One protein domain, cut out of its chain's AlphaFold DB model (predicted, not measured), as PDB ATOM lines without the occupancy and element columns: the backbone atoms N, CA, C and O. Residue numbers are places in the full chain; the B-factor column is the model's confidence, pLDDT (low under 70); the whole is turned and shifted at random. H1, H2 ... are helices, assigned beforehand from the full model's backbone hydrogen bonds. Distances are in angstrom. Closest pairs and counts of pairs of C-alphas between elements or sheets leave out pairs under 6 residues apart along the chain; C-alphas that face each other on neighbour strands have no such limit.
ATOM      1  N   ILE A   2      18.865   6.599  46.986       53.12
ATOM      2  CA  ILE A   2      18.857   5.318  46.255       53.12
ATOM      3  C   ILE A   2      17.516   5.032  45.548       53.12
ATOM      4  O   ILE A   2      17.485   4.874  44.334       53.12
ATOM      5  N   SER A   3      16.395   5.085  46.278       57.28
ATOM      6  CA  SER A   3      15.045   4.934  45.698       57.28
ATOM      7  C   SER A   3      14.742   5.988  44.615       57.28
ATOM      8  O   SER A   3      14.088   5.691  43.621       57.28
ATOM      9  N   PHE A   4      15.310   7.191  44.746       63.62
ATOM     10  CA  PHE A   4      15.162   8.278  43.777       63.62
ATOM     11  C   PHE A   4      15.943   8.027  42.473       63.62
ATOM     12  O   PHE A   4      15.459   8.408  41.410       63.62
ATOM     13  N   ILE A   5      17.106   7.361  42.542       60.94
ATOM     14  CA  ILE A   5      17.898   6.939  41.371       60.94
ATOM     15  C   ILE A   5      17.161   5.839  40.601       60.94
ATOM     16  O   ILE A   5      17.013   5.947  39.388       60.94
ATOM     17  N   CYS A   6      16.639   4.826  41.304       59.91
ATOM     18  CA  CYS A   6      15.894   3.727  40.682       59.91
ATOM     19  C   CYS A   6      14.591   4.199  40.008       59.91
ATOM     20  O   CYS A   6      14.195   3.642  38.993       59.91
ATOM     21  N   GLN A   7      13.936   5.236  40.544       66.69
ATOM     22  CA  GLN A   7      12.689   5.782  39.990       66.69
ATOM     23  C   GLN A   7      12.898   6.811  38.864       66.69
ATOM     24  O   GLN A   7      11.967   7.066  38.106       66.69
ATOM     25  N   ASN A   8      14.083   7.427  38.739       67.50
ATOM     26  CA  ASN A   8      14.349   8.499  37.766       67.50
ATOM     27  C   ASN A   8      15.708   8.321  37.051       67.50
ATOM     28  O   ASN A   8      16.645   9.084  37.317       67.50
ATOM     29  N   PRO A   9      15.828   7.378  36.095       65.94
ATOM     30  CA  PRO A   9      17.096   7.054  35.427       65.94
ATOM     31  C   PRO A   9      17.710   8.232  34.647       65.94
ATOM     32  O   PRO A   9      18.929   8.350  34.546       65.94
ATOM     33  N   LEU A  10      16.884   9.172  34.169       69.12
ATOM     34  CA  LEU A  10      17.320  10.369  33.435       69.12
ATOM     35  C   LEU A  10      18.161  11.349  34.277       69.12
ATOM     36  O   LEU A  10      18.862  12.189  33.720       69.12
ATOM     37  N   LYS A  11      18.111  11.256  35.615       72.38
ATOM     38  CA  LYS A  11      18.862  12.137  36.530       72.38
ATOM     39  C   LYS A  11      20.224  11.566  36.947       72.38
ATOM     40  O   LYS A  11      20.936  12.210  37.715       72.38
ATOM     41  N   LEU A  12      20.606  10.387  36.446       77.25
ATOM     42  CA  LEU A  12      21.878   9.738  36.784       77.25
ATOM     43  C   LEU A  12      23.093  10.582  36.369       77.25
ATOM     44  O   LEU A  12      24.039  10.714  37.142       77.25
ATOM     45  N   SER A  13      23.045  11.208  35.188       76.12
ATOM     46  CA  SER A  13      24.123  12.068  34.679       76.12
ATOM     47  C   SER A  13      24.381  13.279  35.583       76.12
ATOM     48  O   SER A  13      25.530  13.615  35.847       76.12
ATOM     49  N   LEU A  14      23.329  13.888  36.141       77.62
ATOM     50  CA  LEU A  14      23.447  14.999  37.094       77.62
ATOM     51  C   LEU A  14      24.138  14.570  38.398       77.62
ATOM     52  O   LEU A  14      24.944  15.315  38.948       77.62
ATOM     53  N   LEU A  15      23.849  13.363  38.888       77.25
ATOM     54  CA  LEU A  15      24.479  12.823  40.098       77.25
ATOM     55  C   LEU A  15      25.946  12.442  39.879       77.25
ATOM     56  O   LEU A  15      26.750  12.588  40.800       77.25
ATOM     57  N   GLN A  16      26.288  11.966  38.681       81.31
ATOM     58  CA  GLN A  16      27.669  11.686  38.284       81.31
ATOM     59  C   GLN A  16      28.476  12.979  38.138       81.31
ATOM     60  O   GLN A  16      29.555  13.081  38.711       81.31
ATOM     61  N   ASN A  17      27.915  14.004  37.486       79.25
ATOM     62  CA  ASN A  17      28.563  15.311  37.335       79.25
ATOM     63  C   ASN A  17      28.850  15.992  38.685       79.25
ATOM     64  O   ASN A  17      29.828  16.720  38.813       79.25
ATOM     65  N   ASN A  18      28.029  15.719  39.703       82.12
ATOM     66  CA  ASN A  18      28.210  16.231  41.063       82.12
ATOM     67  C   ASN A  18      29.084  15.324  41.958       82.12
ATOM     68  O   ASN A  18      29.180  15.571  43.159       82.12
ATOM     69  N   GLY A  19      29.660  14.236  41.428       81.25
ATOM     70  CA  GLY A  19      30.503  13.282  42.169       81.25
ATOM     71  C   GLY A  19      29.771  12.405  43.199       81.25
ATOM     72  O   GLY A  19      30.371  11.523  43.813       81.25
ATOM     73  N   LEU A  20      28.460  12.593  43.389       81.62
ATOM     74  CA  LEU A  20      27.658  11.849  44.367       81.62
ATOM     75  C   LEU A  20      27.559  10.359  44.026       81.62
ATOM     76  O   LEU A  20      27.553   9.525  44.930       81.62
ATOM     77  N   ALA A  21      27.493  10.019  42.736       79.62
ATOM     78  CA  ALA A  21      27.453   8.627  42.288       79.62
ATOM     79  C   ALA A  21      28.737   7.862  42.667       79.62
ATOM     80  O   ALA A  21      28.654   6.735  43.154       79.62
ATOM     81  N   ASP A  22      29.903   8.497  42.525       80.50
ATOM     82  CA  ASP A  22      31.198   7.884  42.841       80.50
ATOM     83  C   ASP A  22      31.396   7.724  44.355       80.50
ATOM     84  O   ASP A  22      31.862   6.683  44.820       80.50
ATOM     85  N   ILE A  23      30.954   8.710  45.149       83.06
ATOM     86  CA  ILE A  23      30.946   8.616  46.618       83.06
ATOM     87  C   ILE A  23      30.028   7.477  47.080       83.06
ATOM     88  O   ILE A  23      30.406   6.706  47.962       83.06
ATOM     89  N   LEU A  24      28.836   7.340  46.485       82.88
ATOM     90  CA  LEU A  24      27.916   6.246  46.804       82.88
ATOM     91  C   LEU A  24      28.526   4.880  46.478       82.88
ATOM     92  O   LEU A  24      28.466   3.987  47.322       82.88
ATOM     93  N   MET A  25      29.157   4.721  45.308       84.12
ATOM     94  CA  MET A  25      29.866   3.480  44.968       84.12
ATOM     95  C   MET A  25      30.976   3.175  45.974       84.12
ATOM     96  O   MET A  25      31.058   2.052  46.470       84.12
ATOM     97  N   TYR A  26      31.786   4.173  46.339       85.56
ATOM     98  CA  TYR A  26      32.844   4.002  47.331       85.56
ATOM     99  C   TYR A  26      32.292   3.572  48.696       85.56
ATOM    100  O   TYR A  26      32.791   2.622  49.299       85.56
ATOM    101  N   VAL A  27      31.240   4.228  49.192       85.19
ATOM    102  CA  VAL A  27      30.645   3.896  50.494       85.19
ATOM    103  C   VAL A  27      30.065   2.483  50.490       85.19
ATOM    104  O   VAL A  27      30.345   1.727  51.415       85.19
ATOM    105  N   LEU A  28      29.313   2.106  49.455       85.25
ATOM    106  CA  LEU A  28      28.646   0.801  49.397       85.25
ATOM    107  C   LEU A  28      29.616  -0.367  49.161       85.25
ATOM    108  O   LEU A  28      29.354  -1.466  49.641       85.25
ATOM    109  N   LEU A  29      30.727  -0.147  48.446       85.56
ATOM    110  CA  LEU A  29      31.664  -1.214  48.071       85.56
ATOM    111  C   LEU A  29      32.926  -1.276  48.943       85.56
ATOM    112  O   LEU A  29      33.561  -2.328  49.009       85.56
ATOM    113  N   LYS A  30      33.321  -0.186  49.621       83.56
ATOM    114  CA  LYS A  30      34.521  -0.164  50.481       83.56
ATOM    115  C   LYS A  30      34.221  -0.099  51.970       83.56
ATOM    116  O   LYS A  30      34.939  -0.752  52.729       83.56
ATOM    117  N   LYS A  31      33.184   0.615  52.417       84.75
ATOM    118  CA  LYS A  31      32.840   0.670  53.850       84.75
ATOM    119  C   LYS A  31      32.011  -0.534  54.277       84.75
ATOM    120  O   LYS A  31      31.530  -1.304  53.447       84.75
ATOM    121  N   ASP A  32      31.936  -0.759  55.581       81.31
ATOM    122  CA  ASP A  32      31.095  -1.810  56.137       81.31
ATOM    123  C   ASP A  32      29.627  -1.431  56.020       81.31
ATOM    124  O   ASP A  32      29.225  -0.312  56.344       81.31
ATOM    125  N   LEU A  33      28.844  -2.379  55.512       84.62
ATOM    126  CA  LEU A  33      27.422  -2.197  55.311       84.62
ATOM    127  C   LEU A  33      26.686  -2.312  56.653       84.62
ATOM    128  O   LEU A  33      27.092  -3.065  57.541       84.62
ATOM    129  N   PRO A  34      25.594  -1.561  56.829       84.44
ATOM    130  CA  PRO A  34      24.749  -1.715  57.999       84.44
ATOM    131  C   PRO A  34      24.089  -3.100  57.999       84.44
ATOM    132  O   PRO A  34      23.717  -3.636  56.954       84.44
ATOM    133  N   ILE A  35      23.911  -3.661  59.194       84.38
ATOM    134  CA  ILE A  35      23.269  -4.961  59.424       84.38
ATOM    135  C   ILE A  35      21.749  -4.755  59.283       84.38
ATOM    136  O   ILE A  35      21.029  -4.631  60.268       84.38
ATOM    137  N   SER A  36      21.271  -4.623  58.041       86.88
ATOM    138  CA  SER A  36      19.858  -4.402  57.701       86.88
ATOM    139  C   SER A  36      19.451  -5.210  56.471       86.88
ATOM    140  O   SER A  36      20.104  -5.142  55.427       86.88
ATOM    141  N   LYS A  37      18.340  -5.947  56.600       84.56
ATOM    142  CA  LYS A  37      17.764  -6.793  55.549       84.56
ATOM    143  C   LYS A  37      17.445  -5.990  54.290       84.56
ATOM    144  O   LYS A  37      17.954  -6.311  53.222       84.56
ATOM    145  N   ASP A  38      16.694  -4.904  54.444       83.75
ATOM    146  CA  ASP A  38      16.228  -4.067  53.332       83.75
ATOM    147  C   ASP A  38      17.394  -3.437  52.560       83.75
ATOM    148  O   ASP A  38      17.343  -3.262  51.342       83.75
ATOM    149  N   ILE A  39      18.479  -3.110  53.269       85.38
ATOM    150  CA  ILE A  39      19.680  -2.552  52.646       85.38
ATOM    151  C   ILE A  39      20.368  -3.628  51.814       85.38
ATOM    152  O   ILE A  39      20.655  -3.379  50.649       85.38
ATOM    153  N   ILE A  40      20.574  -4.826  52.366       87.00
ATOM    154  CA  ILE A  40      21.197  -5.933  51.631       87.00
ATOM    155  C   ILE A  40      20.359  -6.297  50.398       87.00
ATOM    156  O   ILE A  40      20.908  -6.357  49.302       87.00
ATOM    157  N   GLU A  41      19.042  -6.466  50.541       87.12
ATOM    158  CA  GLU A  41      18.145  -6.854  49.438       87.12
ATOM    159  C   GLU A  41      18.051  -5.795  48.336       87.12
ATOM    160  O   GLU A  41      17.927  -6.137  47.163       87.12
ATOM    161  N   SER A  42      18.141  -4.509  48.683       85.69
ATOM    162  CA  SER A  42      18.059  -3.437  47.688       85.69
ATOM    163  C   SER A  42      19.350  -3.237  46.895       85.69
ATOM    164  O   SER A  42      19.256  -2.770  45.760       85.69
ATOM    165  N   LEU A  43      20.526  -3.605  47.431       88.38
ATOM    166  CA  LEU A  43      21.853  -3.337  46.839       88.38
ATOM    167  C   LEU A  43      21.958  -3.644  45.334       88.38
ATOM    168  O   LEU A  43      22.368  -2.743  44.594       88.38
ATOM    169  N   PRO A  44      21.582  -4.839  44.832       89.25
ATOM    170  CA  PRO A  44      21.714  -5.141  43.406       89.25
ATOM    171  C   PRO A  44      20.870  -4.213  42.520       89.25
ATOM    172  O   PRO A  44      21.333  -3.777  41.466       89.25
ATOM    173  N   ASN A  45      19.679  -3.819  42.983       86.06
ATOM    174  CA  ASN A  45      18.804  -2.883  42.270       86.06
ATOM    175  C   ASN A  45      19.397  -1.466  42.233       86.06
ATOM    176  O   ASN A  45      19.256  -0.755  41.235       86.06
ATOM    177  N   ILE A  46      20.113  -1.061  43.290       85.38
ATOM    178  CA  ILE A  46      20.879   0.197  43.303       85.38
ATOM    179  C   ILE A  46      21.965   0.152  42.235       85.38
ATOM    180  O   ILE A  46      22.101   1.094  41.454       85.38
ATOM    181  N   PHE A  47      22.736  -0.937  42.194       87.06
ATOM    182  CA  PHE A  47      23.811  -1.091  41.221       87.06
ATOM    183  C   PHE A  47      23.277  -1.147  39.792       87.06
ATOM    184  O   PHE A  47      23.882  -0.534  38.917       87.06
ATOM    185  N   SER A  48      22.110  -1.758  39.572       85.56
ATOM    186  CA  SER A  48      21.415  -1.726  38.280       85.56
ATOM    187  C   SER A  48      21.135  -0.287  37.833       85.56
ATOM    188  O   SER A  48      21.501   0.096  36.723       85.56
ATOM    189  N   GLY A  49      20.618   0.559  38.734       82.62
ATOM    190  CA  GLY A  49      20.395   1.982  38.461       82.62
ATOM    191  C   GLY A  49      21.681   2.794  38.250       82.62
ATOM    192  O   GLY A  49      21.722   3.673  37.391       82.62
ATOM    193  N   LEU A  50      22.748   2.508  39.003       82.81
ATOM    194  CA  LEU A  50      24.035   3.207  38.884       82.81
ATOM    195  C   LEU A  50      24.834   2.800  37.636       82.81
ATOM    196  O   LEU A  50      25.634   3.595  37.145       82.81
ATOM    197  N   CYS A  51      24.607   1.591  37.115       86.06
ATOM    198  CA  CYS A  51      25.310   1.034  35.957       86.06
ATOM    199  C   CYS A  51      24.531   1.183  34.639       86.06
ATOM    200  O   CYS A  51      24.867   0.518  33.665       86.06
ATOM    201  N   LEU A  52      23.509   2.047  34.567       83.38
ATOM    202  CA  LEU A  52      22.731   2.262  33.333       83.38
ATOM    203  C   LEU A  52      23.551   2.866  32.181       83.38
ATOM    204  O   LEU A  52      23.157   2.749  31.023       83.38
ATOM    205  N   ASN A  53      24.679   3.522  32.473       84.25
ATOM    206  CA  ASN A  53      25.572   4.097  31.471       84.25
ATOM    207  C   ASN A  53      27.009   3.573  31.598       84.25
ATOM    208  O   ASN A  53      27.420   3.058  32.638       84.25
ATOM    209  N   LYS A  54      27.795   3.747  30.527       84.19
ATOM    210  CA  LYS A  54      29.173   3.241  30.448       84.19
ATOM    211  C   LYS A  54      30.085   3.806  31.545       84.19
ATOM    212  O   LYS A  54      30.846   3.055  32.133       84.19
ATOM    213  N   HIS A  55      29.952   5.093  31.881       83.94
ATOM    214  CA  HIS A  55      30.731   5.723  32.956       83.94
ATOM    215  C   HIS A  55      30.488   5.060  34.322       83.94
ATOM    216  O   HIS A  55      31.434   4.733  35.036       83.94
ATOM    217  N   GLY A  56      29.219   4.829  34.677       85.38
ATOM    218  CA  GLY A  56      28.854   4.144  35.914       85.38
ATOM    219  C   GLY A  56      29.333   2.694  35.929       85.38
ATOM    220  O   GLY A  56      29.904   2.252  36.922       85.38
ATOM    221  N   LEU A  57      29.182   1.979  34.812       87.25
ATOM    222  CA  LEU A  57      29.659   0.603  34.677       87.25
ATOM    223  C   LEU A  57      31.188   0.498  34.825       87.25
ATOM    224  O   LEU A  57      31.674  -0.333  35.590       87.25
ATOM    225  N   ASP A  58      31.945   1.365  34.147       88.00
ATOM    226  CA  ASP A  58      33.411   1.381  34.202       88.00
ATOM    227  C   ASP A  58      33.909   1.700  35.623       88.00
ATOM    228  O   ASP A  58      34.853   1.073  36.110       88.00
ATOM    229  N   ASN A  59      33.264   2.640  36.327       85.69
ATOM    230  CA  ASN A  59      33.592   2.940  37.723       85.69
ATOM    231  C   ASN A  59      33.214   1.794  38.669       85.69
ATOM    232  O   ASN A  59      33.998   1.467  39.558       85.69
ATOM    233  N   PHE A  60      32.077   1.136  38.449       88.62
ATOM    234  CA  PHE A  60      31.647  -0.015  39.241       88.62
ATOM    235  C   PHE A  60      32.629  -1.190  39.130       88.62
ATOM    236  O   PHE A  60      33.034  -1.751  40.149       88.62
ATOM    237  N   ILE A  61      33.090  -1.517  37.916       88.81
ATOM    238  CA  ILE A  61      34.037  -2.619  37.668       88.81
ATOM    239  C   ILE A  61      35.390  -2.374  38.356       88.81
ATOM    240  O   ILE A  61      35.956  -3.307  38.934       88.81
ATOM    241  N   LYS A  62      35.895  -1.129  38.372       88.12
ATOM    242  CA  LYS A  62      37.174  -0.775  39.031       88.12
ATOM    243  C   LYS A  62      37.222  -1.169  40.510       88.12
ATOM    244  O   LYS A  62      38.302  -1.450  41.027       88.12
ATOM    245  N   PHE A  63      36.080  -1.198  41.197       86.31
ATOM    246  CA  PHE A  63      36.022  -1.494  42.628       86.31
ATOM    247  C   PHE A  63      36.031  -2.987  42.979       86.31
ATOM    248  O   PHE A  63      36.093  -3.286  44.170       86.31
ATOM    249  N   LYS A  64      36.004  -3.905  41.996       87.38
ATOM    250  CA  LYS A  64      35.818  -5.357  42.217       87.38
ATOM    251  C   LYS A  64      34.631  -5.637  43.156       87.38
ATOM    252  O   LYS A  64      34.798  -6.117  44.275       87.38
ATOM    253  N   PRO A  65      33.413  -5.273  42.728       87.00
ATOM    254  CA  PRO A  65      32.280  -5.102  43.632       87.00
ATOM    255  C   PRO A  65      31.850  -6.409  44.306       87.00
ATOM    256  O   PRO A  65      31.438  -6.405  45.464       87.00
ATOM    257  N   PHE A  66      31.964  -7.532  43.600       91.50
ATOM    258  CA  PHE A  66      31.418  -8.810  44.046       91.50
ATOM    259  C   PHE A  66      32.247  -9.501  45.133       91.50
ATOM    260  O   PHE A  66      31.659 -10.220  45.935       91.50
ATOM    261  N   ASP A  67      33.550  -9.209  45.241       83.31
ATOM    262  CA  ASP A  67      34.423  -9.771  46.282       83.31
ATOM    263  C   ASP A  67      33.858  -9.472  47.678       83.31
ATOM    264  O   ASP A  67      33.630 -10.382  48.475       83.31
ATOM    265  N   LYS A  68      33.562  -8.192  47.951       84.06
ATOM    266  CA  LYS A  68      33.023  -7.750  49.244       84.06
ATOM    267  C   LYS A  68      31.527  -8.029  49.379       84.06
ATOM    268  O   LYS A  68      31.075  -8.375  50.465       84.06
ATOM    269  N   LEU A  69      30.751  -7.866  48.301       89.75
ATOM    270  CA  LEU A  69      29.297  -8.072  48.338       89.75
ATOM    271  C   LEU A  69      28.931  -9.519  48.677       89.75
ATOM    272  O   LEU A  69      28.010  -9.747  49.458       89.75
ATOM    273  N   PHE A  70      29.651 -10.490  48.117       92.56
ATOM    274  CA  PHE A  70      29.396 -11.897  48.397       92.56
ATOM    275  C   PHE A  70      30.017 -12.366  49.715       92.56
ATOM    276  O   PHE A  70      29.431 -13.210  50.387       92.56
ATOM    277  N   GLU A  71      31.126 -11.772  50.160       89.50
ATOM    278  CA  GLU A  71      31.740 -12.088  51.460       89.50
ATOM    279  C   GLU A  71      30.782 -11.881  52.651       89.50
ATOM    280  O   GLU A  71      30.878 -12.590  53.652       89.50
ATOM    281  N   ILE A  72      29.783 -10.998  52.519       90.38
ATOM    282  CA  ILE A  72      28.698 -10.805  53.503       90.38
ATOM    283  C   ILE A  72      28.039 -12.140  53.889       90.38
ATOM    284  O   ILE A  72      27.707 -12.332  55.058       90.38
ATOM    285  N   PHE A  73      27.903 -13.079  52.944       90.06
ATOM    286  CA  PHE A  73      27.262 -14.380  53.163       90.06
ATOM    287  C   PHE A  73      28.089 -15.360  54.008       90.06
ATOM    288  O   PHE A  73      27.535 -16.356  54.470       90.06
ATOM    289  N   LEU A  74      29.375 -15.082  54.247       89.81
ATOM    290  CA  LEU A  74      30.253 -15.870  55.125       89.81
ATOM    291  C   LEU A  74      30.523 -15.189  56.474       89.81
ATOM    292  O   LEU A  74      31.058 -15.808  57.393       89.81
ATOM    293  N   LEU A  75      30.150 -13.920  56.630       88.94
ATOM    294  CA  LEU A  75      30.460 -13.144  57.826       88.94
ATOM    295  C   LEU A  75      29.450 -13.421  58.963       88.94
ATOM    296  O   LEU A  75      28.253 -13.170  58.794       88.94
ATOM    297  N   PRO A  76      29.901 -13.832  60.170       86.94
ATOM    298  CA  PRO A  76      29.016 -14.149  61.299       86.94
ATOM    299  C   PRO A  76      28.045 -13.023  61.685       86.94
ATOM    300  O   PRO A  76      26.909 -13.288  62.066       86.94
ATOM    301  N   LYS A  77      28.460 -11.757  61.537       87.88
ATOM    302  CA  LYS A  77      27.651 -10.577  61.892       87.88
ATOM    303  C   LYS A  77      26.378 -10.399  61.053       87.88
ATOM    304  O   LYS A  77      25.434  -9.779  61.531       87.88
ATOM    305  N   TYR A  78      26.332 -10.936  59.831       87.31
ATOM    306  CA  TYR A  78      25.157 -10.836  58.952       87.31
ATOM    307  C   TYR A  78      24.285 -12.094  58.966       87.31
ATOM    308  O   TYR A  78      23.139 -12.052  58.515       87.31
ATOM    309  N   LEU A  79      24.790 -13.190  59.535       87.00
ATOM    310  CA  LEU A  79      24.093 -14.467  59.590       87.00
ATOM    311  C   LEU A  79      22.671 -14.375  60.195       87.00
ATOM    312  O   LEU A  79      21.758 -14.937  59.592       87.00
ATOM    313  N   PRO A  80      22.413 -13.630  61.296       85.25
ATOM    314  CA  PRO A  80      21.069 -13.544  61.880       85.25
ATOM    315  C   PRO A  80      20.005 -12.963  60.940       85.25
ATOM    316  O   PRO A  80      18.831 -13.289  61.084       85.25
ATOM    317  N   ILE A  81      20.408 -12.109  59.993       83.88
ATOM    318  CA  ILE A  81      19.509 -11.513  58.994       83.88
ATOM    319  C   ILE A  81      19.253 -12.477  57.833       83.88
ATOM    320  O   ILE A  81      18.188 -12.438  57.220       83.88
ATOM    321  N   MET A  82      20.225 -13.336  57.530       80.81
ATOM    322  CA  MET A  82      20.157 -14.275  56.412       80.81
ATOM    323  C   MET A  82      19.440 -15.583  56.771       80.81
ATOM    324  O   MET A  82      18.853 -16.215  55.894       80.81
ATOM    325  N   ILE A  83      19.447 -15.985  58.046       72.88
ATOM    326  CA  ILE A  83      18.770 -17.204  58.508       72.88
ATOM    327  C   ILE A  83      17.240 -17.050  58.425       72.88
ATOM    328  O   ILE A  83      16.645 -16.103  58.943       72.88
ATOM    329  N   LYS A  84      16.590 -18.055  57.823       63.59
ATOM    330  CA  LYS A  84      15.129 -18.215  57.758       63.59
ATOM    331  C   LYS A  84      14.505 -18.221  59.157       63.59
ATOM    332  O   LYS A  84      14.590 -19.220  59.863       63.59
ATOM    333  N   ARG A  85      13.805 -17.146  59.524       52.78
ATOM    334  CA  ARG A  85      12.828 -17.183  60.629       52.78
ATOM    335  C   ARG A  85      11.379 -17.080  60.141       52.78
ATOM    336  O   ARG A  85      10.534 -17.748  60.715       52.78
ATOM    337  N   HIS A  86      11.114 -16.365  59.041       45.19
ATOM    338  CA  HIS A  86       9.790 -16.257  58.408       45.19
ATOM    339  C   HIS A  86       9.932 -15.959  56.900       45.19
ATOM    340  O   HIS A  86      10.570 -14.967  56.557       45.19
ATOM    341  N   ASP A  87       9.396 -16.843  56.049       49.75
ATOM    342  CA  ASP A  87       9.035 -16.811  54.606       49.75
ATOM    343  C   ASP A  87       9.819 -16.007  53.536       49.75
ATOM    344  O   ASP A  87       9.782 -16.388  52.365       49.75
ATOM    345  N   ASN A  88      10.610 -14.983  53.864       57.66
ATOM    346  CA  ASN A  88      11.357 -14.174  52.892       57.66
ATOM    347  C   ASN A  88      12.857 -14.505  52.912       57.66
ATOM    348  O   ASN A  88      13.590 -14.041  53.792       57.66
ATOM    349  N   ASN A  89      13.312 -15.270  51.913       77.25
ATOM    350  CA  ASN A  89      14.710 -15.674  51.727       77.25
ATOM    351  C   ASN A  89      15.567 -14.532  51.164       77.25
ATOM    352  O   ASN A  89      15.695 -14.405  49.947       77.25
ATOM    353  N   THR A  90      16.217 -13.762  52.036       87.94
ATOM    354  CA  THR A  90      17.110 -12.650  51.657       87.94
ATOM    355  C   THR A  90      18.162 -13.048  50.630       87.94
ATOM    356  O   THR A  90      18.325 -12.363  49.625       87.94
ATOM    357  N   SER A  91      18.815 -14.197  50.811       90.25
ATOM    358  CA  SER A  91      19.827 -14.698  49.872       90.25
ATOM    359  C   SER A  91      19.253 -14.986  48.481       90.25
ATOM    360  O   SER A  91      19.896 -14.698  47.477       90.25
ATOM    361  N   LEU A  92      18.025 -15.514  48.410       89.62
ATOM    362  CA  LEU A  92      17.350 -15.800  47.141       89.62
ATOM    363  C   LEU A  92      16.893 -14.513  46.445       89.62
ATOM    364  O   LEU A  92      17.088 -14.380  45.244       89.62
ATOM    365  N   ILE A  93      16.316 -13.568  47.197       89.50
ATOM    366  CA  ILE A  93      15.889 -12.257  46.681       89.50
ATOM    367  C   ILE A  93      17.099 -11.507  46.122       89.50
ATOM    368  O   ILE A  93      17.069 -11.063  44.978       89.50
ATOM    369  N   PHE A  94      18.194 -11.457  46.888       92.06
ATOM    370  CA  PHE A  94      19.456 -10.877  46.439       92.06
ATOM    371  C   PHE A  94      19.957 -11.547  45.153       92.06
ATOM    372  O   PHE A  94      20.334 -10.858  44.208       92.06
ATOM    373  N   GLY A  95      19.925 -12.883  45.094       91.75
ATOM    374  CA  GLY A  95      20.311 -13.646  43.905       91.75
ATOM    375  C   GLY A  95      19.472 -13.307  42.672       91.75
ATOM    376  O   GLY A  95      20.038 -13.067  41.610       91.75
ATOM    377  N   ASN A  96      18.148 -13.210  42.817       90.31
ATOM    378  CA  ASN A  96      17.247 -12.832  41.724       90.31
ATOM    379  C   ASN A  96      17.561 -11.423  41.191       90.31
ATOM    380  O   ASN A  96      17.607 -11.210  39.984       90.31
ATOM    381  N   SER A  97      17.832 -10.462  42.078       90.19
ATOM    382  CA  SER A  97      18.185  -9.099  41.664       90.19
ATOM    383  C   SER A  97      19.579  -9.010  41.021       90.19
ATOM    384  O   SER A  97      19.821  -8.153  40.171       90.19
ATOM    385  N   ILE A  98      20.507  -9.906  41.378       92.19
ATOM    386  CA  ILE A  98      21.799 -10.046  40.686       92.19
ATOM    387  C   ILE A  98      21.618 -10.652  39.286       92.19
ATOM    388  O   ILE A  98      22.242 -10.173  38.342       92.19
ATOM    389  N   ASP A  99      20.760 -11.661  39.124       90.00
ATOM    390  CA  ASP A  99      20.386 -12.195  37.805       90.00
ATOM    391  C   ASP A  99      19.805 -11.090  36.907       90.00
ATOM    392  O   ASP A  99      20.281 -10.882  35.790       90.00
ATOM    393  N   GLU A 100      18.880 -10.278  37.425       87.56
ATOM    394  CA  GLU A 100      18.371  -9.101  36.710       87.56
ATOM    395  C   GLU A 100      19.485  -8.120  36.314       87.56
ATOM    396  O   GLU A 100      19.517  -7.664  35.169       87.56
ATOM    397  N   LEU A 101      20.435  -7.817  37.206       88.81
ATOM    398  CA  LEU A 101      21.579  -6.951  36.900       88.81
ATOM    399  C   LEU A 101      22.414  -7.493  35.725       88.81
ATOM    400  O   LEU A 101      22.747  -6.742  34.806       88.81
ATOM    401  N   ILE A 102      22.736  -8.790  35.728       90.19
ATOM    402  CA  ILE A 102      23.568  -9.421  34.689       90.19
ATOM    403  C   ILE A 102      22.826  -9.503  33.350       90.19
ATOM    404  O   ILE A 102      23.457  -9.428  32.293       90.19
ATOM    405  N   ARG A 103      21.494  -9.624  33.365       86.44
ATOM    406  CA  ARG A 103      20.680  -9.591  32.140       86.44
ATOM    407  C   ARG A 103      20.738  -8.240  31.441       86.44
ATOM    408  O   ARG A 103      20.840  -8.202  30.219       86.44
ATOM    409  N   HIS A 104      20.713  -7.146  32.203       85.50
ATOM    410  CA  HIS A 104      20.856  -5.799  31.646       85.50
ATOM    411  C   HIS A 104      22.313  -5.483  31.276       85.50
ATOM    412  O   HIS A 104      22.559  -4.777  30.301       85.50
ATOM    413  N   GLN A 105      23.281  -6.010  32.033       87.75
ATOM    414  CA  GLN A 105      24.711  -5.747  31.862       87.75
ATOM    415  C   GLN A 105      25.508  -7.048  31.706       87.75
ATOM    416  O   GLN A 105      26.164  -7.519  32.635       87.75
ATOM    417  N   ILE A 106      25.511  -7.608  30.491       88.50
ATOM    418  CA  ILE A 106      26.143  -8.907  30.177       88.50
ATOM    419  C   ILE A 106      27.643  -8.938  30.526       88.50
ATOM    420  O   ILE A 106      28.162  -9.987  30.907       88.50
ATOM    421  N   ILE A 107      28.331  -7.791  30.467       90.62
ATOM    422  CA  ILE A 107      29.750  -7.644  30.841       90.62
ATOM    423  C   ILE A 107      30.001  -8.092  32.296       90.62
ATOM    424  O   ILE A 107      31.079  -8.595  32.610       90.62
ATOM    425  N   LEU A 108      29.002  -7.973  33.179       91.50
ATOM    426  CA  LEU A 108      29.105  -8.372  34.585       91.50
ATOM    427  C   LEU A 108      28.924  -9.883  34.815       91.50
ATOM    428  O   LEU A 108      29.158 -10.357  35.924       91.50
ATOM    429  N   ARG A 109      28.563 -10.662  33.788       90.94
ATOM    430  CA  ARG A 109      28.312 -12.107  33.916       90.94
ATOM    431  C   ARG A 109      29.530 -12.865  34.434       90.94
ATOM    432  O   ARG A 109      29.433 -13.562  35.439       90.94
ATOM    433  N   TYR A 110      30.671 -12.698  33.768       92.38
ATOM    434  CA  TYR A 110      31.926 -13.329  34.172       92.38
ATOM    435  C   TYR A 110      32.346 -12.939  35.604       92.38
ATOM    436  O   TYR A 110      32.520 -13.847  36.418       92.38
ATOM    437  N   PRO A 111      32.453 -11.640  35.974       93.19
ATOM    438  CA  PRO A 111      32.881 -11.257  37.318       93.19
ATOM    439  C   PRO A 111      31.896 -11.671  38.418       93.19
ATOM    440  O   PRO A 111      32.342 -11.954  39.528       93.19
ATOM    441  N   VAL A 112      30.587 -11.765  38.153       93.94
ATOM    442  CA  VAL A 112      29.649 -12.338  39.133       93.94
ATOM    443  C   VAL A 112      29.909 -13.826  39.325       93.94
ATOM    444  O   VAL A 112      30.107 -14.269  40.454       93.94
ATOM    445  N   ILE A 113      29.914 -14.595  38.237       93.12
ATOM    446  CA  ILE A 113      29.994 -16.056  38.309       93.12
ATOM    447  C   ILE A 113      31.318 -16.496  38.939       93.12
ATOM    448  O   ILE A 113      31.301 -17.344  39.827       93.12
ATOM    449  N   ILE A 114      32.445 -15.878  38.574       94.69
ATOM    450  CA  ILE A 114      33.737 -16.203  39.192       94.69
ATOM    451  C   ILE A 114      33.762 -15.861  40.689       94.69
ATOM    452  O   ILE A 114      34.276 -16.637  41.485       94.69
ATOM    453  N   SER A 115      33.144 -14.749  41.101       94.88
ATOM    454  CA  SER A 115      33.101 -14.354  42.515       94.88
ATOM    455  C   SER A 115      32.203 -15.277  43.344       94.88
ATOM    456  O   SER A 115      32.484 -15.513  44.515       94.88
ATOM    457  N   ILE A 116      31.143 -15.837  42.744       95.00
ATOM    458  CA  ILE A 116      30.335 -16.900  43.360       95.00
ATOM    459  C   ILE A 116      31.179 -18.162  43.566       95.00
ATOM    460  O   ILE A 116      31.084 -18.783  44.619       95.00
ATOM    461  N   ILE A 117      32.006 -18.544  42.591       94.88
ATOM    462  CA  ILE A 117      32.881 -19.721  42.709       94.88
ATOM    463  C   ILE A 117      33.905 -19.509  43.829       94.88
ATOM    464  O   ILE A 117      33.994 -20.342  44.724       94.88
ATOM    465  N   ILE A 118      34.563 -18.347  43.867       95.12
ATOM    466  CA  ILE A 118      35.493 -17.967  44.945       95.12
ATOM    467  C   ILE A 118      34.795 -17.978  46.316       95.12
ATOM    468  O   ILE A 118      35.387 -18.372  47.320       95.12
ATOM    469  N   LEU A 119      33.527 -17.558  46.392       95.88
ATOM    470  CA  LEU A 119      32.743 -17.627  47.628       95.88
ATOM    471  C   LEU A 119      32.551 -19.075  48.104       95.88
ATOM    472  O   LEU A 119      32.643 -19.338  49.303       95.88
ATOM    473  N   ILE A 120      32.283 -20.003  47.180       95.44
ATOM    474  CA  ILE A 120      32.161 -21.431  47.491       95.44
ATOM    475  C   ILE A 120      33.513 -21.994  47.941       95.44
ATOM    476  O   ILE A 120      33.560 -22.686  48.951       95.44
ATOM    477  N   GLU A 121      34.607 -21.667  47.254       94.62
ATOM    478  CA  GLU A 121      35.958 -22.111  47.627       94.62
ATOM    479  C   GLU A 121      36.324 -21.649  49.047       94.62
ATOM    480  O   GLU A 121      36.729 -22.460  49.877       94.62
ATOM    481  N   LYS A 122      36.048 -20.384  49.393       93.75
ATOM    482  CA  LYS A 122      36.215 -19.871  50.765       93.75
ATOM    483  C   LYS A 122      35.363 -20.627  51.791       93.75
ATOM    484  O   LYS A 122      35.806 -20.851  52.915       93.75
ATOM    485  N   LEU A 123      34.134 -21.016  51.438       93.69
ATOM    486  CA  LEU A 123      33.289 -21.844  52.307       93.69
ATOM    487  C   LEU A 123      33.906 -23.232  52.527       93.69
ATOM    488  O   LEU A 123      33.895 -23.731  53.650       93.69
ATOM    489  N   VAL A 124      34.438 -23.840  51.467       92.75
ATOM    490  CA  VAL A 124      35.099 -25.150  51.515       92.75
ATOM    491  C   VAL A 124      36.351 -25.095  52.386       92.75
ATOM    492  O   VAL A 124      36.542 -25.969  53.232       92.75
ATOM    493  N   GLU A 125      37.165 -24.046  52.258       91.25
ATOM    494  CA  GLU A 125      38.304 -23.797  53.148       91.25
ATOM    495  C   GLU A 125      37.855 -23.704  54.615       91.25
ATOM    496  O   GLU A 125      38.410 -24.381  55.482       91.25
ATOM    497  N   LEU A 126      36.791 -22.942  54.902       88.94
ATOM    498  CA  LEU A 126      36.219 -22.843  56.251       88.94
ATOM    499  C   LEU A 126      35.715 -24.192  56.791       88.94
ATOM    500  O   LEU A 126      35.832 -24.440  57.989       88.94
ATOM    501  N   GLY A 127      35.162 -25.058  55.939       84.88
ATOM    502  CA  GLY A 127      34.671 -26.386  56.322       84.88
ATOM    503  C   GLY A 127      35.744 -27.475  56.423       84.88
ATOM    504  O   GLY A 127      35.447 -28.564  56.922       84.88
ATOM    505  N   ASN A 128      36.975 -27.194  55.981       85.69
ATOM    506  CA  ASN A 128      38.119 -28.112  56.023       85.69
ATOM    507  C   ASN A 128      39.198 -27.716  57.039       85.69
ATOM    508  O   ASN A 128      40.032 -28.553  57.387       85.69
ATOM    509  N   ASN A 129      39.190 -26.474  57.527       81.12
ATOM    510  CA  ASN A 129      40.164 -25.992  58.498       81.12
ATOM    511  C   ASN A 129      39.862 -26.497  59.921       81.12
ATOM    512  O   ASN A 129      38.775 -26.302  60.464       81.12
ATOM    513  N   ASP A 130      40.870 -27.107  60.548       64.12
ATOM    514  CA  ASP A 130      40.872 -27.447  61.972       64.12
ATOM    515  C   ASP A 130      40.969 -26.163  62.815       64.12
ATOM    516  O   ASP A 130      42.054 -25.655  63.097       64.12
ATOM    517  N   ASN A 131      39.831 -25.627  63.264       57.62
ATOM    518  CA  ASN A 131      39.801 -24.437  64.127       57.62
ATOM    519  C   ASN A 131      40.246 -24.697  65.582       57.62
ATOM    520  O   ASN A 131      40.093 -23.824  66.436       57.62
ATOM    521  N   SER A 132      40.835 -25.860  65.885       49.44
ATOM    522  CA  SER A 132      41.444 -26.160  67.192       49.44
ATOM    523  C   SER A 132      42.599 -25.217  67.563       49.44
ATOM    524  O   SER A 132      42.932 -25.109  68.740       49.44
ATOM    525  N   ILE A 143      31.208 -23.336  64.060       77.88
ATOM    526  CA  ILE A 143      30.946 -22.637  62.799       77.88
ATOM    527  C   ILE A 143      29.580 -23.105  62.269       77.88
ATOM    528  O   ILE A 143      29.390 -24.312  62.092       77.88
ATOM    529  N   PRO A 144      28.631 -22.201  61.971       85.62
ATOM    530  CA  PRO A 144      27.313 -22.556  61.443       85.62
ATOM    531  C   PRO A 144      27.374 -22.893  59.939       85.62
ATOM    532  O   PRO A 144      26.736 -22.252  59.104       85.62
ATOM    533  N   LEU A 145      28.159 -23.917  59.576       88.62
ATOM    534  CA  LEU A 145      28.402 -24.331  58.185       88.62
ATOM    535  C   LEU A 145      27.103 -24.633  57.430       88.62
ATOM    536  O   LEU A 145      26.950 -24.222  56.285       88.62
ATOM    537  N   VAL A 146      26.138 -25.301  58.071       89.38
ATOM    538  CA  VAL A 146      24.841 -25.651  57.462       89.38
ATOM    539  C   VAL A 146      24.072 -24.400  57.020       89.38
ATOM    540  O   VAL A 146      23.498 -24.379  55.925       89.38
ATOM    541  N   ASP A 147      24.100 -23.336  57.825       89.62
ATOM    542  CA  ASP A 147      23.430 -22.078  57.496       89.62
ATOM    543  C   ASP A 147      24.159 -21.345  56.366       89.62
ATOM    544  O   ASP A 147      23.513 -20.876  55.425       89.62
ATOM    545  N   TYR A 148      25.496 -21.308  56.393       92.06
ATOM    546  CA  TYR A 148      26.289 -20.726  55.305       92.06
ATOM    547  C   TYR A 148      26.061 -21.446  53.971       92.06
ATOM    548  O   TYR A 148      25.786 -20.790  52.966       92.06
ATOM    549  N   ILE A 149      26.076 -22.784  53.963       93.00
ATOM    550  CA  ILE A 149      25.770 -23.592  52.773       93.00
ATOM    551  C   ILE A 149      24.362 -23.267  52.266       93.00
ATOM    552  O   ILE A 149      24.165 -23.046  51.071       93.00
ATOM    553  N   THR A 150      23.368 -23.193  53.155       91.19
ATOM    554  CA  THR A 150      21.984 -22.878  52.766       91.19
ATOM    555  C   THR A 150      21.879 -21.483  52.148       91.19
ATOM    556  O   THR A 150      21.254 -21.312  51.102       91.19
ATOM    557  N   ASN A 151      22.526 -20.482  52.743       90.88
ATOM    558  CA  ASN A 151      22.496 -19.111  52.244       90.88
ATOM    559  C   ASN A 151      23.170 -18.983  50.875       90.88
ATOM    560  O   ASN A 151      22.580 -18.408  49.959       90.88
ATOM    561  N   ILE A 152      24.355 -19.573  50.715       93.44
ATOM    562  CA  ILE A 152      25.111 -19.550  49.458       93.44
ATOM    563  C   ILE A 152      24.361 -20.313  48.364       93.44
ATOM    564  O   ILE A 152      24.203 -19.811  47.255       93.44
ATOM    565  N   THR A 153      23.804 -21.487  48.664       92.50
ATOM    566  CA  THR A 153      23.013 -22.238  47.677       92.50
ATOM    567  C   THR A 153      21.718 -21.516  47.289       92.50
ATOM    568  O   THR A 153      21.327 -21.548  46.123       92.50
ATOM    569  N   CYS A 154      21.062 -20.799  48.209       90.88
ATOM    570  CA  CYS A 154      19.923 -19.939  47.874       90.88
ATOM    571  C   CYS A 154      20.316 -18.753  46.980       90.88
ATOM    572  O   CYS A 154      19.573 -18.450  46.046       90.88
ATOM    573  N   LEU A 155      21.467 -18.122  47.231       91.88
ATOM    574  CA  LEU A 155      22.024 -17.075  46.369       91.88
ATOM    575  C   LEU A 155      22.246 -17.605  44.948       91.88
ATOM    576  O   LEU A 155      21.712 -17.053  43.989       91.88
ATOM    577  N   ILE A 156      22.968 -18.721  44.821       92.06
ATOM    578  CA  ILE A 156      23.265 -19.362  43.533       92.06
ATOM    579  C   ILE A 156      21.975 -19.748  42.809       92.06
ATOM    580  O   ILE A 156      21.852 -19.538  41.604       92.06
ATOM    581  N   LYS A 157      20.981 -20.270  43.541       89.44
ATOM    582  CA  LYS A 157      19.673 -20.620  42.975       89.44
ATOM    583  C   LYS A 157      18.991 -19.409  42.345       89.44
ATOM    584  O   LYS A 157      18.441 -19.557  41.258       89.44
ATOM    585  N   GLY A 158      19.028 -18.253  43.006       89.56
ATOM    586  CA  GLY A 158      18.451 -17.021  42.467       89.56
ATOM    587  C   GLY A 158      19.180 -16.524  41.220       89.56
ATOM    588  O   GLY A 158      18.538 -16.065  40.284       89.56
ATOM    589  N   VAL A 159      20.506 -16.696  41.170       89.69
ATOM    590  CA  VAL A 159      21.322 -16.262  40.024       89.69
ATOM    591  C   VAL A 159      21.182 -17.189  38.807       89.69
ATOM    592  O   VAL A 159      21.130 -16.721  37.675       89.69
ATOM    593  N   ILE A 160      21.149 -18.510  39.017       85.62
ATOM    594  CA  ILE A 160      21.272 -19.504  37.934       85.62
ATOM    595  C   ILE A 160      19.919 -20.084  37.492       85.62
ATOM    596  O   ILE A 160      19.741 -20.386  36.316       85.62
ATOM    597  N   ASN A 161      18.960 -20.274  38.403       76.19
ATOM    598  CA  ASN A 161      17.792 -21.138  38.166       76.19
ATOM    599  C   ASN A 161      16.502 -20.364  37.822       76.19
ATOM    600  O   ASN A 161      15.394 -20.871  38.006       76.19
ATOM    601  N   ASN A 162      16.621 -19.119  37.355       68.19
ATOM    602  CA  ASN A 162      15.489 -18.224  37.113       68.19
ATOM    603  C   ASN A 162      14.982 -18.302  35.652       68.19
ATOM    604  O   ASN A 162      15.046 -17.316  34.927       68.19
ATOM    605  N   ASN A 163      14.533 -19.497  35.225       55.41
ATOM    606  CA  ASN A 163      13.662 -19.892  34.085       55.41
ATOM    607  C   ASN A 163      13.711 -19.200  32.693       55.41
ATOM    608  O   ASN A 163      12.966 -19.630  31.814       55.41
ATOM    609  N   LEU A 164      14.522 -18.172  32.438       54.34
ATOM    610  CA  LEU A 164      14.409 -17.347  31.226       54.34
ATOM    611  C   LEU A 164      15.546 -17.574  30.218       54.34
ATOM    612  O   LEU A 164      15.272 -17.589  29.020       54.34
ATOM    613  N   THR A 165      16.788 -17.821  30.655       62.28
ATOM    614  CA  THR A 165      17.920 -18.158  29.766       62.28
ATOM    615  C   THR A 165      18.950 -19.065  30.457       62.28
ATOM    616  O   THR A 165      19.252 -18.906  31.633       62.28
ATOM    617  N   ASP A 166      19.524 -20.017  29.713       67.19
ATOM    618  CA  ASP A 166      20.531 -20.988  30.203       67.19
ATOM    619  C   ASP A 166      21.981 -20.436  30.181       67.19
ATOM    620  O   ASP A 166      22.965 -21.114  30.463       67.19
ATOM    621  N   ASP A 167      22.162 -19.163  29.837       78.00
ATOM    622  CA  ASP A 167      23.494 -18.580  29.652       78.00
ATOM    623  C   ASP A 167      24.318 -18.504  30.944       78.00
ATOM    624  O   ASP A 167      25.543 -18.626  30.906       78.00
ATOM    625  N   HIS A 168      23.663 -18.286  32.088       85.81
ATOM    626  CA  HIS A 168      24.334 -18.185  33.386       85.81
ATOM    627  C   HIS A 168      24.741 -19.559  33.920       85.81
ATOM    628  O   HIS A 168      25.856 -19.712  34.414       85.81
ATOM    629  N   GLY A 169      23.874 -20.565  33.757       83.50
ATOM    630  CA  GLY A 169      24.167 -21.950  34.120       83.50
ATOM    631  C   GLY A 169      25.362 -22.493  33.346       83.50
ATOM    632  O   GLY A 169      26.322 -22.951  33.959       83.50
ATOM    633  N   ARG A 170      25.361 -22.351  32.015       82.62
ATOM    634  CA  ARG A 170      26.484 -22.784  31.165       82.62
ATOM    635  C   ARG A 170      27.804 -22.108  31.511       82.62
ATOM    636  O   ARG A 170      28.832 -22.771  31.565       82.62
ATOM    637  N   GLU A 171      27.790 -20.803  31.768       87.19
ATOM    638  CA  GLU A 171      29.006 -20.080  32.151       87.19
ATOM    639  C   GLU A 171      29.519 -20.526  33.531       87.19
ATOM    640  O   GLU A 171      30.722 -20.703  33.712       87.19
ATOM    641  N   PHE A 172      28.622 -20.794  34.486       88.88
ATOM    642  CA  PHE A 172      28.985 -21.368  35.785       88.88
ATOM    643  C   PHE A 172      29.623 -22.756  35.647       88.88
ATOM    644  O   PHE A 172      30.632 -23.032  36.297       88.88
ATOM    645  N   VAL A 173      29.095 -23.607  34.759       86.12
ATOM    646  CA  VAL A 173      29.710 -24.898  34.409       86.12
ATOM    647  C   VAL A 173      31.095 -24.701  33.797       86.12
ATOM    648  O   VAL A 173      32.062 -25.288  34.280       86.12
ATOM    649  N   ARG A 174      31.208 -23.829  32.787       86.56
ATOM    650  CA  ARG A 174      32.456 -23.545  32.061       86.56
ATOM    651  C   ARG A 174      33.583 -23.075  32.980       86.56
ATOM    652  O   ARG A 174      34.740 -23.406  32.737       86.56
ATOM    653  N   LEU A 175      33.257 -22.302  34.015       90.00
ATOM    654  CA  LEU A 175      34.223 -21.766  34.977       90.00
ATOM    655  C   LEU A 175      34.540 -22.719  36.142       90.00
ATOM    656  O   LEU A 175      35.296 -22.345  37.030       90.00
ATOM    657  N   GLY A 176      34.000 -23.943  36.148       87.25
ATOM    658  CA  GLY A 176      34.294 -24.946  37.177       87.25
ATOM    659  C   GLY A 176      33.411 -24.865  38.423       87.25
ATOM    660  O   GLY A 176      33.685 -25.541  39.412       87.25
ATOM    661  N   GLY A 177      32.311 -24.107  38.391       88.50
ATOM    662  CA  GLY A 177      31.442 -23.923  39.556       88.50
ATOM    663  C   GLY A 177      30.761 -25.204  40.041       88.50
ATOM    664  O   GLY A 177      30.453 -25.342  41.223       88.50
ATOM    665  N   LEU A 178      30.584 -26.188  39.158       85.56
ATOM    666  CA  LEU A 178      30.111 -27.512  39.554       85.56
ATOM    667  C   LEU A 178      31.095 -28.203  40.489       85.56
ATOM    668  O   LEU A 178      30.676 -28.660  41.544       85.56
ATOM    669  N   LYS A 179      32.390 -28.227  40.144       87.12
ATOM    670  CA  LYS A 179      33.436 -28.797  41.003       87.12
ATOM    671  C   LYS A 179      33.409 -28.152  42.393       87.12
ATOM    672  O   LYS A 179      33.401 -28.872  43.385       87.12
ATOM    673  N   ALA A 180      33.255 -26.831  42.460       91.00
ATOM    674  CA  ALA A 180      33.116 -26.118  43.727       91.00
ATOM    675  C   ALA A 180      31.872 -26.568  44.530       91.00
ATOM    676  O   ALA A 180      31.968 -26.833  45.725       91.00
ATOM    677  N   LEU A 181      30.703 -26.739  43.888       91.25
ATOM    678  CA  LEU A 181      29.506 -27.292  44.552       91.25
ATOM    679  C   LEU A 181      29.715 -28.727  45.062       91.25
ATOM    680  O   LEU A 181      29.132 -29.106  46.077       91.25
ATOM    681  N   PHE A 182      30.530 -29.524  44.371       87.25
ATOM    682  CA  PHE A 182      30.884 -30.874  44.806       87.25
ATOM    683  C   PHE A 182      31.782 -30.895  46.029       87.25
ATOM    684  O   PHE A 182      31.551 -31.698  46.931       87.25
ATOM    685  N   GLU A 183      32.763 -30.001  46.084       90.62
ATOM    686  CA  GLU A 183      33.668 -29.876  47.225       90.62
ATOM    687  C   GLU A 183      32.911 -29.529  48.519       90.62
ATOM    688  O   GLU A 183      33.280 -30.019  49.587       90.62
ATOM    689  N   ILE A 184      31.774 -28.817  48.433       93.12
ATOM    690  CA  ILE A 184      30.868 -28.613  49.580       93.12
ATOM    691  C   ILE A 184      30.423 -29.958  50.179       93.12
ATOM    692  O   ILE A 184      30.371 -30.094  51.395       93.12
ATOM    693  N   LEU A 185      30.103 -30.968  49.362       91.06
ATOM    694  CA  LEU A 185      29.632 -32.274  49.850       91.06
ATOM    695  C   LEU A 185      30.748 -33.129  50.480       91.06
ATOM    696  O   LEU A 185      30.447 -34.166  51.068       91.06
ATOM    697  N   GLN A 186      32.014 -32.721  50.339       89.25
ATOM    698  CA  GLN A 186      33.200 -33.465  50.780       89.25
ATOM    699  C   GLN A 186      33.934 -32.801  51.954       89.25
ATOM    700  O   GLN A 186      34.989 -33.280  52.368       89.25
ATOM    701  N   MET A 187      33.389 -31.712  52.506       89.00
ATOM    702  CA  MET A 187      34.017 -30.989  53.613       89.00
ATOM    703  C   MET A 187      34.201 -31.879  54.855       89.00
ATOM    704  O   MET A 187      33.276 -32.570  55.294       89.00
ATOM    705  N   LYS A 188      35.395 -31.821  55.452       83.56
ATOM    706  CA  LYS A 188      35.832 -32.694  56.556       83.56
ATOM    707  C   LYS A 188      34.986 -32.540  57.822       83.56
ATOM    708  O   LYS A 188      34.727 -33.530  58.501       83.56
ATOM    709  N   TYR A 189      34.532 -31.323  58.124       81.88
ATOM    710  CA  TYR A 189      33.829 -30.999  59.374       81.88
ATOM    711  C   TYR A 189      32.318 -30.834  59.229       81.88
ATOM    712  O   TYR A 189      31.675 -30.172  60.048       81.88
ATOM    713  N   LEU A 190      31.726 -31.447  58.206       85.88
ATOM    714  CA  LEU A 190      30.274 -31.509  58.101       85.88
ATOM    715  C   LEU A 190      29.662 -32.341  59.234       85.88
ATOM    716  O   LEU A 190      30.232 -33.365  59.633       85.88
ATOM    717  N   PRO A 191      28.482 -31.939  59.742       84.88
ATOM    718  CA  PRO A 191      27.787 -32.726  60.740       84.88
ATOM    719  C   PRO A 191      27.325 -34.051  60.126       84.88
ATOM    720  O   PRO A 191      27.017 -34.146  58.940       84.88
ATOM    721  N   VAL A 192      27.281 -35.100  60.939       82.38
ATOM    722  CA  VAL A 192      27.022 -36.473  60.480       82.38
ATOM    723  C   VAL A 192      25.641 -36.622  59.815       82.38
ATOM    724  O   VAL A 192      25.479 -37.402  58.875       82.38
ATOM    725  N   ASP A 193      24.659 -35.834  60.251       83.88
ATOM    726  CA  ASP A 193      23.299 -35.751  59.710       83.88
ATOM    727  C   ASP A 193      23.154 -34.788  58.515       83.88
ATOM    728  O   ASP A 193      22.061 -34.677  57.947       83.88
ATOM    729  N   PHE A 194      24.249 -34.159  58.061       90.56
ATOM    730  CA  PHE A 194      24.275 -33.255  56.908       90.56
ATOM    731  C   PHE A 194      23.541 -33.785  55.665       90.56
ATOM    732  O   PHE A 194      22.772 -33.006  55.096       90.56
TER     733      PHE A 194
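What this domain is: This is residues 2 to 132 and 143 to 194 of the 703 residues of the protein "Hypothetical protein" of Rotaria sp. Silwood2 (UniProt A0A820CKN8). The chain is wound in stacked turns that make an elongated slab of two layers of helices: H4, H8 and H10 run the same way side by side in one layer, and H3, H6, H9 and H12 run back in the other. H1 and H2 lie at one end of the stack, H12 and the tail after it at the other, while the short H5, H7 and H11 sit at the turns between the layers. The printed part has 183 residues with twelve named helices, H1 to H12 in order, and no named strand; the class is all helix. It is compact, with a radius of gyration of the C-alphas of 17.0 A, and spans 56 by 33 by 31 A.

Where its parts are: H1, residues 2 to 7, begins at C-alpha 2 (18.857, 5.318, 46.255). H2 is residues 9 to 17, H3 20 to 30, H4 37 to 50 over 20.4 A, H5 54 to 62, H6 65 to 74 and H7 79 to 82. H8, residues 90 to 104, measures 21.5 A. H9, residues 106 to 128, is the longest at 34.4 A and begins at C-alpha 106 (26.143, -8.907, 30.177). H10, residues 145 to 160, measures 22.0 A. H11 is residues 167 to 174, and H12, residues 177 to 184, ends at C-alpha 184 (30.868, -28.613, 49.580).

How they stand to each other: H10 is the hub, touching five helices. It touches H8 at a shallow tilt of 28 degrees, the same way, with the closest C-alphas, Gly 95 and Gly 158, 4.1 A apart. H8, H9 and H10 form an up and down bundle, each running against the one before. H8 touches H4 at a shallow tilt of 4 degrees, Glu 41 to Phe 94 being the closest C-alphas at 5.2 A. H4 touches H1 with residues 45 to 50 alone, Cys 6 to Gly 49 being closest at 5.3 A between C-alphas. H9 touches H6, at 6.0 A between C-alphas 66 and 115, and H12, at 5.4 A between C-alphas 117 and 177. H6 touches H3 at a steep tilt of 40 degrees, with C-alphas 29 and 65 closest at 5.9 A. H2 and H3 only just touch, only at the corner, with 3 pairs of C-alphas within 8 A. H3 and H5 only just touch, as do H7 and H10, each with 3 such pairs. H11 touches H9, C-alphas 113 and 172 being closest at 6.0 A. Every O i to N i+4 pair is within hydrogen-bond range in H1, H3, H5, H8, H10, H11 and H12, against 3 of 5 in H2, 8 of 10 in H4, 3 of 6 in H6 and 17 of 19 in H9; H7 is too short for such a pair.

The domain as a whole: The C-alphas farthest apart, Asn 17 and Val 192, are 56.7 A apart. Residues 133 to 142 are not printed, and C-alphas 132 and 143 stand 11.9 A apart across the cut. Of the links printed whole, none is long. Mean pLDDT of the printed part is 83.8, and residues 2 to 10, 84 to 88, 130 to 132 and 162 to 166 are under 70.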